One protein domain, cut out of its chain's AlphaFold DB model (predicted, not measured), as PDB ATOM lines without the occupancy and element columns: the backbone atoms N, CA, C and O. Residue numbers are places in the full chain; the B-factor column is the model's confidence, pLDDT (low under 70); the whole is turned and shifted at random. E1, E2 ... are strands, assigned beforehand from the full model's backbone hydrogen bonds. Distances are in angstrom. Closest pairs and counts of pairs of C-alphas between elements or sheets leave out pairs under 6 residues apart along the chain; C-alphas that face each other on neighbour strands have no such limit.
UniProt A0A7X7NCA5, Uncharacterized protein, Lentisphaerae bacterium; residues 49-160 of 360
ATOM      1  N   ASP A  49     208.976 245.470 162.424       95.62
ATOM      2  CA  ASP A  49     209.949 244.394 162.543       95.62
ATOM      3  C   ASP A  49     210.650 244.457 163.911       95.62
ATOM      4  O   ASP A  49     211.222 245.478 164.314       95.62
ATOM      5  N   ARG A  50     210.613 243.338 164.632       95.81
ATOM      6  CA  ARG A  50     211.244 243.135 165.938       95.81
ATOM      7  C   ARG A  50     212.232 241.981 165.866       95.81
ATOM      8  O   ARG A  50     212.195 241.168 164.946       95.81
ATOM      9  N   ALA A  51     213.102 241.902 166.870       96.94
ATOM     10  CA  ALA A  51     213.851 240.681 167.119       96.94
ATOM     11  C   ALA A  51     212.876 239.559 167.494       96.94
ATOM     12  O   ALA A  51     212.084 239.701 168.425       96.94
ATOM     13  N   ILE A  52     212.943 238.458 166.757       97.62
ATOM     14  CA  ILE A  52     212.167 237.248 166.981       97.62
ATOM     15  C   ILE A  52     213.017 236.300 167.820       97.62
ATOM     16  O   ILE A  52     214.145 235.949 167.469       97.62
ATOM     17  N   SER A  53     212.454 235.894 168.953       97.88
ATOM     18  CA  SER A  53     212.910 234.750 169.737       97.88
ATOM     19  C   SER A  53     211.758 233.766 169.825       97.88
ATOM     20  O   SER A  53     210.643 234.175 170.147       97.88
ATOM     21  N   PHE A  54     212.000 232.496 169.519       97.88
ATOM     22  CA  PHE A  54     211.003 231.433 169.592       97.88
ATOM     23  C   PHE A  54     211.648 230.148 170.099       97.88
ATOM     24  O   PHE A  54     212.718 229.766 169.627       97.88
ATOM     25  N   TYR A  55     210.967 229.453 171.008       98.31
ATOM     26  CA  TYR A  55     211.408 228.168 171.545       98.31
ATOM     27  C   TYR A  55     210.309 227.142 171.314       98.31
ATOM     28  O   TYR A  55     209.181 227.318 171.775       98.31
ATOM     29  N   GLY A  56     210.635 226.079 170.587       97.38
ATOM     30  CA  GLY A  56     209.694 225.016 170.267       97.38
ATOM     31  C   GLY A  56     210.199 223.654 170.711       97.38
ATOM     32  O   GLY A  56     211.402 223.426 170.854       97.38
ATOM     33  N   LYS A  57     209.263 222.731 170.923       97.56
ATOM     34  CA  LYS A  57     209.539 221.329 171.232       97.56
ATOM     35  C   LYS A  57     208.650 220.438 170.379       97.56
ATOM     36  O   LYS A  57     207.435 220.589 170.401       97.56
ATOM     37  N   VAL A  58     209.236 219.504 169.643       96.44
ATOM     38  CA  VAL A  58     208.515 218.506 168.855       96.44
ATOM     39  C   VAL A  58     208.477 217.195 169.628       96.44
ATOM     40  O   VAL A  58     209.515 216.654 170.017       96.44
ATOM     41  N   MET A  59     207.274 216.678 169.845       96.25
ATOM     42  CA  MET A  59     207.036 215.415 170.540       96.25
ATOM     43  C   MET A  59     206.177 214.477 169.700       96.25
ATOM     44  O   MET A  59     205.465 214.915 168.798       96.25
ATOM     45  N   ASP A  60     206.250 213.184 169.988       93.69
ATOM     46  CA  ASP A  60     205.363 212.190 169.405       93.69
ATOM     47  C   ASP A  60     204.017 212.126 170.156       93.69
ATOM     48  O   ASP A  60     203.782 212.829 171.147       93.69
ATOM     49  N   GLN A  61     203.111 211.266 169.693       87.50
ATOM     50  CA  GLN A  61     201.801 211.070 170.314       87.50
ATOM     51  C   GLN A  61     201.864 210.542 171.760       87.50
ATOM     52  O   GLN A  61     200.896 210.695 172.497       87.50
ATOM     53  N   ASN A  62     202.994 209.963 172.173       90.06
ATOM     54  CA  ASN A  62     203.222 209.419 173.511       90.06
ATOM     55  C   ASN A  62     203.980 210.405 174.420       90.06
ATOM     56  O   ASN A  62     204.318 210.064 175.549       90.06
ATOM     57  N   GLY A  63     204.256 211.624 173.940       92.62
ATOM     58  CA  GLY A  63     205.007 212.638 174.678       92.62
ATOM     59  C   GLY A  63     206.526 212.457 174.629       92.62
ATOM     60  O   GLY A  63     207.239 213.181 175.325       92.62
ATOM     61  N   ASN A  64     207.044 211.538 173.807       97.25
ATOM     62  CA  ASN A  64     208.486 211.383 173.641       97.25
ATOM     63  C   ASN A  64     209.032 212.483 172.725       97.25
ATOM     64  O   ASN A  64     208.386 212.822 171.733       97.25
ATOM     65  N   PRO A  65     210.231 213.022 172.990       98.00
ATOM     66  CA  PRO A  65     210.858 213.984 172.091       98.00
ATOM     67  C   PRO A  65     211.162 213.364 170.719       98.00
ATOM     68  O   PRO A  65     211.626 212.227 170.630       98.00
ATOM     69  N   VAL A  66     210.939 214.124 169.643       97.75
ATOM     70  CA  VAL A  66     211.303 213.707 168.279       97.75
ATOM     71  C   VAL A  66     212.580 214.417 167.862       97.75
ATOM     72  O   VAL A  66     212.556 215.600 167.531       97.75
ATOM     73  N   THR A  67     213.696 213.690 167.862       98.50
ATOM     74  CA  THR A  67     215.018 214.191 167.456       98.50
ATOM     75  C   THR A  67     215.187 214.242 165.942       98.50
ATOM     76  O   THR A  67     214.768 213.329 165.219       98.50
ATOM     77  N   GLY A  68     215.856 215.280 165.442       98.19
ATOM     78  CA  GLY A  68     216.146 215.458 164.023       98.19
ATOM     79  C   GLY A  68     214.894 215.680 163.173       98.19
ATOM     80  O   GLY A  68     214.835 215.212 162.034       98.19
ATOM     81  N   ALA A  69     213.837 216.252 163.754       98.19
ATOM     82  CA  ALA A  69     212.664 216.704 163.020       98.19
ATOM     83  C   ALA A  69     212.987 218.050 162.367       98.19
ATOM     84  O   ALA A  69     213.448 218.972 163.036       98.19
ATOM     85  N   ARG A  70     212.711 218.159 161.068       98.44
ATOM     86  CA  ARG A  70     212.886 219.389 160.294       98.44
ATOM     87  C   ARG A  70     211.663 220.274 160.451       98.44
ATOM     88  O   ARG A  70     210.543 219.836 160.170       98.44
ATOM     89  N   VAL A  71     211.880 221.502 160.889       97.62
ATOM     90  CA  VAL A  71     210.862 222.512 161.163       97.62
ATOM     91  C   VAL A  71     210.993 223.620 160.125       97.62
ATOM     92  O   VAL A  71     211.993 224.331 160.094       97.62
ATOM     93  N   PHE A  72     209.969 223.772 159.291       97.44
ATOM     94  CA  PHE A  72     209.902 224.788 158.247       97.44
ATOM     95  C   PHE A  72     208.991 225.924 158.699       97.44
ATOM     96  O   PHE A  72     207.839 225.700 159.092       97.44
ATOM     97  N   CYS A  73     209.488 227.151 158.611       97.50
ATOM     98  CA  CYS A  73     208.720 228.335 158.957       97.50
ATOM     99  C   CYS A  73     208.999 229.503 158.017       97.50
ATOM    100  O   CYS A  73     210.001 229.552 157.308       97.50
ATOM    101  N   HIS A  74     208.074 230.449 158.024       97.88
ATOM    102  CA  HIS A  74     208.124 231.704 157.304       97.88
ATOM    103  C   HIS A  74     208.155 232.844 158.311       97.88
ATOM    104  O   HIS A  74     207.335 232.887 159.227       97.88
ATOM    105  N   ILE A  75     209.079 233.775 158.121       98.00
ATOM    106  CA  ILE A  75     209.135 235.023 158.872       98.00
ATOM    107  C   ILE A  75     208.670 236.132 157.943       98.00
ATOM    108  O   ILE A  75     209.282 236.373 156.899       98.00
ATOM    109  N   HIS A  76     207.579 236.797 158.311       95.88
ATOM    110  CA  HIS A  76     207.135 237.987 157.602       95.88
ATOM    111  C   HIS A  76     207.928 239.179 158.118       95.88
ATOM    112  O   HIS A  76     207.951 239.449 159.319       95.88
ATOM    113  N   HIS A  77     208.556 239.913 157.211       95.81
ATOM    114  CA  HIS A  77     209.376 241.070 157.547       95.81
ATOM    115  C   HIS A  77     209.136 242.214 156.562       95.81
ATOM    116  O   HIS A  77     208.384 242.095 155.587       95.81
ATOM    117  N   PHE A  78     209.718 243.371 156.833       94.12
ATOM    118  CA  PHE A  78     209.666 244.520 155.949       94.12
ATOM    119  C   PHE A  78     210.533 244.302 154.699       94.12
ATOM    120  O   PHE A  78     211.700 243.911 154.790       94.12
ATOM    121  N   SER A  79     209.982 244.633 153.527       91.75
ATOM    122  CA  SER A  79     210.741 244.764 152.275       91.75
ATOM    123  C   SER A  79     210.860 246.241 151.893       91.75
ATOM    124  O   SER A  79     209.864 246.962 151.905       91.75
ATOM    125  N   PRO A  80     212.038 246.747 151.491       86.44
ATOM    126  CA  PRO A  80     212.140 248.106 150.960       86.44
ATOM    127  C   PRO A  80     211.500 248.254 149.567       86.44
ATOM    128  O   PRO A  80     211.254 249.388 149.127       86.44
ATOM    129  N   LYS A  81     211.238 247.139 148.873       81.88
ATOM    130  CA  LYS A  81     210.713 247.124 147.508       81.88
ATOM    131  C   LYS A  81     209.214 247.425 147.501       81.88
ATOM    132  O   LYS A  81     208.452 246.908 148.312       81.88
ATOM    133  N   ALA A  82     208.799 248.297 146.584       78.56
ATOM    134  CA  ALA A  82     207.399 248.703 146.467       78.56
ATOM    135  C   ALA A  82     206.522 247.615 145.824       78.56
ATOM    136  O   ALA A  82     205.345 247.527 146.157       78.56
ATOM    137  N   GLU A  83     207.097 246.791 144.940       81.38
ATOM    138  CA  GLU A  83     206.426 245.640 144.312       81.38
ATOM    139  C   GLU A  83     205.965 244.589 145.330       81.38
ATOM    140  O   GLU A  83     204.904 243.999 145.162       81.38
ATOM    141  N   ASP A  84     206.691 244.460 146.440       78.44
ATOM    142  CA  ASP A  84     206.361 243.572 147.557       78.44
ATOM    143  C   ASP A  84     205.322 244.186 148.520       78.44
ATOM    144  O   ASP A  84     205.099 243.672 149.613       78.44
ATOM    145  N   LEU A  85     204.753 245.357 148.192       80.56
ATOM    146  CA  LEU A  85     203.905 246.151 149.098       80.56
ATOM    147  C   LEU A  85     204.538 246.353 150.489       80.56
ATOM    148  O   LEU A  85     203.848 246.470 151.500       80.56
ATOM    149  N   PHE A  86     205.872 246.419 150.527       82.62
ATOM    150  CA  PHE A  86     206.695 246.512 151.731       82.62
ATOM    151  C   PHE A  86     206.638 245.315 152.701       82.62
ATOM    152  O   PHE A  86     207.019 245.448 153.869       82.62
ATOM    153  N   GLY A  87     206.220 244.135 152.240       88.44
ATOM    154  CA  GLY A  87     206.261 242.884 152.998       88.44
ATOM    155  C   GLY A  87     207.003 241.785 152.245       88.44
ATOM    156  O   GLY A  87     206.674 241.486 151.109       88.44
ATOM    157  N   ALA A  88     207.985 241.153 152.879       93.25
ATOM    158  CA  ALA A  88     208.662 239.975 152.341       93.25
ATOM    159  C   ALA A  88     208.523 238.784 153.291       93.25
ATOM    160  O   ALA A  88     208.236 238.941 154.479       93.25
ATOM    161  N   ILE A  89     208.720 237.588 152.736       95.69
ATOM    162  CA  ILE A  89     208.726 236.327 153.470       95.69
ATOM    163  C   ILE A  89     210.134 235.744 153.399       95.69
ATOM    164  O   ILE A  89     210.633 235.447 152.314       95.69
ATOM    165  N   LYS A  90     210.749 235.532 154.563       97.00
ATOM    166  CA  LYS A  90     211.978 234.752 154.706       97.00
ATOM    167  C   LYS A  90     211.604 233.320 155.085       97.00
ATOM    168  O   LYS A  90     211.008 233.103 156.136       97.00
ATOM    169  N   ALA A  91     211.938 232.350 154.236       97.56
ATOM    170  CA  ALA A  91     211.810 230.936 154.577       97.56
ATOM    171  C   ALA A  91     213.011 230.486 155.422       97.56
ATOM    172  O   ALA A  91     214.156 230.791 155.087       97.56
ATOM    173  N   CYS A  92     212.736 229.759 156.499       97.56
ATOM    174  CA  CYS A  92     213.730 229.255 157.437       97.56
ATOM    175  C   CYS A  92     213.494 227.762 157.703       97.56
ATOM    176  O   CYS A  92     212.358 227.279 157.666       97.56
ATOM    177  N   GLU A  93     214.578 227.048 157.996       98.06
ATOM    178  CA  GLU A  93     214.573 225.631 158.350       98.06
ATOM    179  C   GLU A  93     215.418 225.426 159.608       98.06
ATOM    180  O   GLU A  93     216.536 225.932 159.705       98.06
ATOM    181  N   TYR A  94     214.863 224.689 160.566       98.19
ATOM    182  CA  TYR A  94     215.517 224.322 161.818       98.19
ATOM    183  C   TYR A  94     215.405 222.815 162.037       98.19
ATOM    184  O   TYR A  94     214.513 222.164 161.492       98.19
ATOM    185  N   GLU A  95     216.279 222.262 162.870       98.50
ATOM    186  CA  GLU A  95     216.253 220.852 163.250       98.50
ATOM    187  C   GLU A  95     216.155 220.713 164.772       98.50
ATOM    188  O   GLU A  95     216.738 221.506 165.515       98.50
ATOM    189  N   THR A  96     215.398 219.721 165.242       98.62
ATOM    190  CA  THR A  96     215.274 219.438 166.674       98.62
ATOM    191  C   THR A  96     216.444 218.641 167.240       98.62
ATOM    192  O   THR A  96     216.926 217.684 166.636       98.62
ATOM    193  N   ASP A  97     216.843 218.978 168.463       98.50
ATOM    194  CA  ASP A  97     217.912 218.304 169.196       98.50
ATOM    195  C   ASP A  97     217.488 216.949 169.815       98.50
ATOM    196  O   ASP A  97     216.387 216.424 169.605       98.50
ATOM    197  N   GLY A  98     218.377 216.357 170.623       98.00
ATOM    198  CA  GLY A  98     218.125 215.111 171.362       98.00
ATOM    199  C   GLY A  98     216.946 215.169 172.348       98.00
ATOM    200  O   GLY A  98     216.428 214.132 172.745       98.00
ATOM    201  N   GLN A  99     216.502 216.367 172.732       98.25
ATOM    202  CA  GLN A  99     215.345 216.617 173.596       98.25
ATOM    203  C   GLN A  99     214.114 217.078 172.799       98.25
ATOM    204  O   GLN A  99     213.111 217.503 173.384       98.25
ATOM    205  N   GLY A 100     214.177 216.994 171.465       98.31
ATOM    206  CA  GLY A 100     213.124 217.430 170.558       98.31
ATOM    207  C   GLY A 100     212.975 218.950 170.503       98.31
ATOM    208  O   GLY A 100     211.969 219.426 169.988       98.31
ATOM    209  N   ARG A 101     213.915 219.728 171.049       98.56
ATOM    210  CA  ARG A 101     213.825 221.190 171.124       98.56
ATOM    211  C   ARG A 101     214.482 221.846 169.915       98.56
ATOM    212  O   ARG A 101     215.436 221.316 169.358       98.56
ATOM    213  N   PHE A 102     213.981 223.015 169.538       98.38
ATOM    214  CA  PHE A 102     214.599 223.905 168.558       98.38
ATOM    215  C   PHE A 102     214.395 225.363 168.986       98.38
ATOM    216  O   PHE A 102     213.464 225.675 169.736       98.38
ATOM    217  N   ALA A 103     215.263 226.255 168.512       98.31
ATOM    218  CA  ALA A 103     215.191 227.679 168.813       98.31
ATOM    219  C   ALA A 103     215.378 228.520 167.545       98.31
ATOM    220  O   ALA A 103     216.180 228.185 166.676       98.31
ATOM    221  N   ILE A 104     214.627 229.616 167.469       98.19
ATOM    222  CA  ILE A 104     214.780 230.681 166.478       98.19
ATOM    223  C   ILE A 104     215.247 231.897 167.258       98.19
ATOM    224  O   ILE A 104     214.509 232.404 168.100       98.19
ATOM    225  N   GLU A 105     216.470 232.343 167.007       97.19
ATOM    226  CA  GLU A 105     217.091 233.454 167.725       97.19
ATOM    227  C   GLU A 105     217.714 234.424 166.722       97.19
ATOM    228  O   GLU A 105     218.194 234.016 165.665       97.19
ATOM    229  N   ASN A 106     217.740 235.710 167.075       93.38
ATOM    230  CA  ASN A 106     218.362 236.782 166.284       93.38
ATOM    231  C   ASN A 106     217.765 236.989 164.881       93.38
ATOM    232  O   ASN A 106     218.385 237.629 164.031       93.38
ATOM    233  N   GLU A 107     216.556 236.488 164.641       97.50
ATOM    234  CA  GLU A 107     215.809 236.778 163.422       97.50
ATOM    235  C   GLU A 107     215.066 238.111 163.540       97.50
ATOM    236  O   GLU A 107     214.736 238.551 164.639       97.50
ATOM    237  N   ILE A 108     214.802 238.769 162.410       97.31
ATOM    238  CA  ILE A 108     214.091 240.052 162.365       97.31
ATOM    239  C   ILE A 108     212.814 239.896 161.542       97.31
ATOM    240  O   ILE A 108     212.865 239.485 160.385       97.31
ATOM    241  N   GLY A 109     211.676 240.251 162.133       96.88
ATOM    242  CA  GLY A 109     210.380 240.231 161.462       96.88
ATOM    243  C   GLY A 109     209.242 240.653 162.382       96.88
ATOM    244  O   GLY A 109     209.451 240.973 163.551       96.88
ATOM    245  N   ARG A 110     208.026 240.666 161.845       95.69
ATOM    246  CA  ARG A 110     206.808 241.046 162.576       95.69
ATOM    247  C   ARG A 110     205.936 239.847 162.946       95.69
ATOM    248  O   ARG A 110     205.209 239.912 163.933       95.69
ATOM    249  N   SER A 111     206.051 238.744 162.203       96.00
ATOM    250  CA  SER A 111     205.338 237.501 162.494       96.00
ATOM    251  C   SER A 111     206.114 236.261 162.053       96.00
ATOM    252  O   SER A 111     206.981 236.323 161.175       96.00
ATOM    253  N   LEU A 112     205.799 235.137 162.690       97.19
ATOM    254  CA  LEU A 112     206.384 233.824 162.456       97.19
ATOM    255  C   LEU A 112     205.269 232.805 162.220       97.19
ATOM    256  O   LEU A 112     204.403 232.614 163.074       97.19
ATOM    257  N   TYR A 113     205.335 232.105 161.092       96.12
ATOM    258  CA  TYR A 113     204.364 231.091 160.704       96.12
ATOM    259  C   TYR A 113     205.030 229.747 160.394       96.12
ATOM    260  O   TYR A 113     205.879 229.658 159.510       96.12
ATOM    261  N   PHE A 114     204.626 228.674 161.076       95.56
ATOM    262  CA  PHE A 114     205.125 227.319 160.810       95.56
ATOM    263  C   PHE A 114     204.335 226.648 159.686       95.56
ATOM    264  O   PHE A 114     203.141 226.376 159.818       95.56
ATOM    265  N   THR A 115     205.014 226.315 158.590       94.38
ATOM    266  CA  THR A 115     204.386 225.754 157.384       94.38
ATOM    267  C   THR A 115     204.335 224.229 157.425       94.38
ATOM    268  O   THR A 115     203.359 223.619 156.970       94.38
ATOM    269  N   LYS A 116     205.371 223.595 157.984       94.31
ATOM    270  CA  LYS A 116     205.522 222.137 158.024       94.31
ATOM    271  C   LYS A 116     206.488 221.726 159.129       94.31
ATOM    272  O   LYS A 116     207.510 222.370 159.331       94.31
ATOM    273  N   ILE A 117     206.205 220.603 159.779       95.94
ATOM    274  CA  ILE A 117     207.186 219.876 160.590       95.94
ATOM    275  C   ILE A 117     207.268 218.465 160.022       95.94
ATOM    276  O   ILE A 117     206.242 217.867 159.711       95.94
ATOM    277  N   SER A 118     208.472 217.939 159.814       95.94
ATOM    278  CA  SER A 118     208.640 216.633 159.177       95.94
ATOM    279  C   SER A 118     209.756 215.807 159.785       95.94
ATOM    280  O   SER A 118     210.832 216.317 160.094       95.94
ATOM    281  N   LYS A 119     209.505 214.507 159.887       96.88
ATOM    282  CA  LYS A 119     210.477 213.481 160.242       96.88
ATOM    283  C   LYS A 119     210.091 212.210 159.496       96.88
ATOM    284  O   LYS A 119     208.907 211.898 159.395       96.88
ATOM    285  N   ASP A 120     211.070 211.484 158.977       93.81
ATOM    286  CA  ASP A 120     210.803 210.210 158.311       93.81
ATOM    287  C   ASP A 120     210.167 209.221 159.289       93.81
ATOM    288  O   ASP A 120     210.597 209.096 160.437       93.81
ATOM    289  N   GLY A 121     209.112 208.541 158.839       90.88
ATOM    290  CA  GLY A 121     208.302 207.688 159.705       90.88
ATOM    291  C   GLY A 121     207.383 208.463 160.651       90.88
ATOM    292  O   GLY A 121     206.904 207.876 161.616       90.88
ATOM    293  N   TYR A 122     207.124 209.751 160.405       92.81
ATOM    294  CA  TYR A 122     206.151 210.541 161.157       92.81
ATOM    295  C   TYR A 122     205.194 211.321 160.245       92.81
ATOM    296  O   TYR A 122     205.554 211.715 159.136       92.81
ATOM    297  N   ASP A 123     203.993 211.595 160.754       89.19
ATOM    298  CA  ASP A 123     203.016 212.509 160.161       89.19
ATOM    299  C   ASP A 123     202.901 213.813 160.948       89.19
ATOM    300  O   ASP A 123     202.935 213.825 162.183       89.19
ATOM    301  N   ASP A 124     202.719 214.913 160.216       87.31
ATOM    302  CA  ASP A 124     202.432 216.230 160.782       87.31
ATOM    303  C   ASP A 124     200.957 216.306 161.207       87.31
ATOM    304  O   ASP A 124     200.061 216.373 160.361       87.31
ATOM    305  N   MET A 125     200.683 216.322 162.517       78.44
ATOM    306  CA  MET A 125     199.322 216.437 163.053       78.44
ATOM    307  C   MET A 125     198.848 217.894 163.039       78.44
ATOM    308  O   MET A 125     198.570 218.492 164.083       78.44
ATOM    309  N   LYS A 126     198.726 218.475 161.839       70.75
ATOM    310  CA  LYS A 126     198.308 219.876 161.635       70.75
ATOM    311  C   LYS A 126     197.019 220.236 162.379       70.75
ATOM    312  O   LYS A 126     196.894 221.356 162.855       70.75
ATOM    313  N   LEU A 127     196.100 219.278 162.510       57.31
ATOM    314  CA  LEU A 127     194.804 219.450 163.168       57.31
ATOM    315  C   LEU A 127     194.881 219.579 164.699       57.31
ATOM    316  O   LEU A 127     193.923 220.066 165.291       57.31
ATOM    317  N   LEU A 128     195.978 219.149 165.338       57.81
ATOM    318  CA  LEU A 128     196.121 219.176 166.802       57.81
ATOM    319  C   LEU A 128     196.987 220.336 167.302       57.81
ATOM    320  O   LEU A 128     196.830 220.775 168.438       57.81
ATOM    321  N   SER A 129     197.882 220.865 166.467       63.16
ATOM    322  CA  SER A 129     198.628 222.085 166.784       63.16
ATOM    323  C   SER A 129     197.765 223.309 166.462       63.16
ATOM    324  O   SER A 129     197.717 223.743 165.311       63.16
ATOM    325  N   THR A 130     197.061 223.850 167.455       66.62
ATOM    326  CA  THR A 130     196.103 224.952 167.255       66.62
ATOM    327  C   THR A 130     196.769 226.293 166.940       66.62
ATOM    328  O   THR A 130     196.155 227.127 166.277       66.62
ATOM    329  N   GLN A 131     198.027 226.496 167.344       88.81
ATOM    330  CA  GLN A 131     198.761 227.735 167.093       88.81
ATOM    331  C   GLN A 131     200.028 227.479 166.270       88.81
ATOM    332  O   GLN A 131     200.985 226.864 166.734       88.81
ATOM    333  N   ARG A 132     200.029 227.968 165.026       93.06
ATOM    334  CA  ARG A 132     201.206 227.982 164.134       93.06
ATOM    335  C   ARG A 132     201.627 229.377 163.701       93.06
ATOM    336  O   ARG A 132     202.649 229.495 163.036       93.06
ATOM    337  N   ASN A 133     200.836 230.390 164.040       94.62
ATOM    338  CA  ASN A 133     201.134 231.784 163.765       94.62
ATOM    339  C   ASN A 133     201.419 232.514 165.080       94.62
ATOM    340  O   ASN A 133     200.664 232.372 166.048       94.62
ATOM    341  N   PHE A 134     202.501 233.280 165.097       95.38
ATOM    342  CA  PHE A 134     202.988 234.023 166.248       95.38
ATOM    343  C   PHE A 134     203.289 235.454 165.808       95.38
ATOM    344  O   PHE A 134     204.219 235.698 165.039       95.38
ATOM    345  N   GLU A 135     202.478 236.393 166.284       95.38
ATOM    346  CA  GLU A 135     202.595 237.816 165.964       95.38
ATOM    347  C   GLU A 135     203.486 238.504 167.004       95.38
ATOM    348  O   GLU A 135     203.145 238.554 168.185       95.38
ATOM    349  N   TYR A 136     204.624 239.047 166.577       94.50
ATOM    350  CA  TYR A 136     205.543 239.822 167.425       94.50
ATOM    351  C   TYR A 136     205.236 241.319 167.372       94.50
ATOM    352  O   TYR A 136     205.649 242.087 168.244       94.50
ATOM    353  N   PHE A 137     204.489 241.740 166.352       90.31
ATOM    354  CA  PHE A 137     203.937 243.072 166.252       90.31
ATOM    355  C   PHE A 137     202.653 243.052 165.427       90.31
ATOM    356  O   PHE A 137     202.637 242.602 164.285       90.31
ATOM    357  N   THR A 138     201.584 243.616 165.974       77.81
ATOM    358  CA  THR A 138     200.392 243.969 165.202       77.81
ATOM    359  C   THR A 138     199.734 245.163 165.877       77.81
ATOM    360  O   THR A 138     199.448 245.125 167.077       77.81
ATOM    361  N   GLU A 139     199.502 246.235 165.125       79.00
ATOM    362  CA  GLU A 139     198.736 247.376 165.623       79.00
ATOM    363  C   GLU A 139     197.312 246.910 165.979       79.00
ATOM    364  O   GLU A 139     196.607 246.348 165.145       79.00
ATOM    365  N   GLY A 140     196.906 247.083 167.240       78.25
ATOM    366  CA  GLY A 140     195.586 246.668 167.731       78.25
ATOM    367  C   GLY A 140     195.492 245.253 168.319       78.25
ATOM    368  O   GLY A 140     194.422 244.888 168.800       78.25
ATOM    369  N   VAL A 141     196.574 244.466 168.350       77.31
ATOM    370  CA  VAL A 141     196.612 243.230 169.154       77.31
ATOM    371  C   VAL A 141     197.001 243.581 170.588       77.31
ATOM    372  O   VAL A 141     198.042 244.192 170.819       77.31
ATOM    373  N   GLU A 142     196.170 243.188 171.559       78.62
ATOM    374  CA  GLU A 142     196.359 243.551 172.973       78.62
ATOM    375  C   GLU A 142     197.694 243.068 173.554       78.62
ATOM    376  O   GLU A 142     198.239 243.717 174.448       78.62
ATOM    377  N   LYS A 143     198.224 241.932 173.076       89.75
ATOM    378  CA  LYS A 143     199.470 241.336 173.578       89.75
ATOM    379  C   LYS A 143     200.245 240.637 172.455       89.75
ATOM    380  O   LYS A 143     199.800 239.584 171.995       89.75
ATOM    381  N   PRO A 144     201.394 241.186 172.021       93.38
ATOM    382  CA  PRO A 144     202.330 240.471 171.164       93.38
ATOM    383  C   PRO A 144     202.773 239.151 171.798       93.38
ATOM    384  O   PRO A 144     202.807 239.018 173.023       93.38
ATOM    385  N   PHE A 145     203.141 238.185 170.965       95.19
ATOM    386  CA  PHE A 145     203.713 236.931 171.425       95.19
ATOM    387  C   PHE A 145     205.060 237.175 172.117       95.19
ATOM    388  O   PHE A 145     205.937 237.862 171.590       95.19
ATOM    389  N   VAL A 146     205.226 236.577 173.296       95.56
ATOM    390  CA  VAL A 146     206.471 236.588 174.067       95.56
ATOM    391  C   VAL A 146     206.891 235.140 174.260       95.56
ATOM    392  O   VAL A 146     206.157 234.355 174.854       95.56
ATOM    393  N   ALA A 147     208.052 234.774 173.724       95.69
ATOM    394  CA  ALA A 147     208.561 233.419 173.861       95.69
ATOM    395  C   ALA A 147     209.211 233.210 175.229       95.69
ATOM    396  O   ALA A 147     210.067 233.990 175.648       95.69
ATOM    397  N   GLU A 148     208.866 232.105 175.878       97.00
ATOM    398  CA  GLU A 148     209.439 231.692 177.153       97.00
ATOM    399  C   GLU A 148     210.318 230.459 176.937       97.00
ATOM    400  O   GLU A 148     209.862 229.421 176.460       97.00
ATOM    401  N   LYS A 149     211.605 230.563 177.280       96.38
ATOM    402  CA  LYS A 149     212.575 229.480 177.053       96.38
ATOM    403  C   LYS A 149     212.245 228.211 177.845       96.38
ATOM    404  O   LYS A 149     212.460 227.100 177.355       96.38
ATOM    405  N   ASP A 150     211.706 228.387 179.048       96.62
ATOM    406  CA  ASP A 150     211.347 227.295 179.957       96.62
ATOM    407  C   ASP A 150     209.932 226.746 179.709       96.62
ATOM    408  O   ASP A 150     209.596 225.676 180.215       96.62
ATOM    409  N   ALA A 151     209.143 227.414 178.860       96.94
ATOM    410  CA  ALA A 151     207.819 226.983 178.416       96.94
ATOM    411  C   ALA A 151     207.746 226.967 176.873       96.94
ATOM    412  O   ALA A 151     207.043 227.780 176.267       96.94
ATOM    413  N   PRO A 152     208.497 226.063 176.208       97.19
ATOM    414  CA  PRO A 152     208.527 226.006 174.753       97.19
ATOM    415  C   PRO A 152     207.160 225.617 174.181       97.19
ATOM    416  O   PRO A 152     206.443 224.793 174.749       97.19
ATOM    417  N   ILE A 153     206.838 226.146 173.002       96.31
ATOM    418  CA  ILE A 153     205.629 225.768 172.271       96.31
ATOM    419  C   ILE A 153     205.740 224.316 171.810       96.31
ATOM    420  O   ILE A 153     206.676 223.937 171.098       96.31
ATOM    421  N   GLU A 154     204.761 223.501 172.193       94.94
ATOM    422  CA  GLU A 154     204.719 222.091 171.826       94.94
ATOM    423  C   GLU A 154     204.097 221.880 170.444       94.94
ATOM    424  O   GLU A 154     202.944 222.224 170.181       94.94
ATOM    425  N   PHE A 155     204.848 221.212 169.579       94.38
ATOM    426  CA  PHE A 155     204.364 220.638 168.337       94.38
ATOM    427  C   PHE A 155     204.310 219.125 168.477       94.38
ATOM    428  O   PHE A 155     205.187 218.508 169.084       94.38
ATOM    429  N   ARG A 156     203.285 218.508 167.889       93.12
ATOM    430  CA  ARG A 156     203.107 217.059 167.952       93.12
ATOM    431  C   ARG A 156     203.172 216.454 166.562       93.12
ATOM    432  O   ARG A 156     202.408 216.827 165.674       93.12
ATOM    433  N   LEU A 157     204.086 215.511 166.397       92.69
ATOM    434  CA  LEU A 157     204.117 214.585 165.278       92.69
ATOM    435  C   LEU A 157     203.506 213.258 165.717       92.69
ATOM    436  O   LEU A 157     203.475 212.931 166.900       92.69
ATOM    437  N   ARG A 158     203.041 212.463 164.763       89.06
ATOM    438  CA  ARG A 158     202.634 211.082 165.028       89.06
ATOM    439  C   ARG A 158     203.636 210.137 164.404       89.06
ATOM    440  O   ARG A 158     203.857 210.216 163.204       89.06
ATOM    441  N   LYS A 159     204.185 209.209 165.178       91.25
ATOM    442  CA  LYS A 159     204.987 208.108 164.644       91.25
ATOM    443  C   LYS A 159     204.104 207.163 163.821       91.25
ATOM    444  O   LYS A 159     203.089 206.682 164.330       91.25
ATOM    445  N   ARG A 160     204.505 206.911 162.575       88.19
ATOM    446  CA  ARG A 160     203.919 205.922 161.665       88.19
ATOM    447  C   ARG A 160     204.171 204.510 162.187       88.19
ATOM    448  O   ARG A 160     205.269 204.205 162.657       88.19
TER     449      ARG A 160
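This is residues 49 to 160 of the 360 residues of an uncharacterized protein of Lentisphaerae bacterium (UniProt A0A7X7NCA5). Two strongly twisted four-stranded sheets lie partly face to face along one long axis, the curled sheet E4 E1 E8 E6 over the less curled sheet E3 E2 E5 E7, with E1 near E2 and E5 in the middle. E4 bends and brings its end to E2, and the long link from E7 to E8 runs round the outside. The printed part has 112 residues, no named helix and eight strands, E1 to E8 in chain order; the first sheet is mixed, the second antiparallel, the class all strand. It is compact, radius of gyration of the C-alphas 14.8 A, yet elongated, spanning 45 by 28 by 25 A.

Find C-alpha 50 at (211.244, 243.135, 165.938); E1 runs from there to residue 59, 28.4 A. Its sheet also holds E4, residues 101 to 109, 21.6 A, E8, residues 153 to 159, ending at (204.987, 208.108, 164.644), and E6, residues 122 to 124. The other sheet holds E3, residues 87 to 95, 26.3 A, E2, residues 70 to 78, 25.7 A, E5, residues 111 to 118, 21.4 A, and E7, residues 133 to 135.

Look first at E1: it is antiparallel to E4, N 52 to O 107 at 2.8 A, and parallel to E8, N 57 to O 153 at 2.9 A. E8 is staggered, pairing with E6 through N 123 and O 158, 2.8 A. E4 bends by 72 degrees at residue 106; its closest C-alpha pair with E2 is Gly 109 and His 77, 4.1 A. E2 and E3 form a hairpin, N 71 to O 94 at 2.8 A. E5 pairs with E2, N 74 to O 113 at 2.8 A, and with E7, N 112 to O 134 at 2.9 A. E3 and E8 are apart.

The C-alphas farthest apart, of Asn 62 and Ala 82, are 47.9 A apart. The printed part has no cut. The link from E7 to E8, 17 residues, is long. Look at residues 127 to 130 for pLDDT under 70.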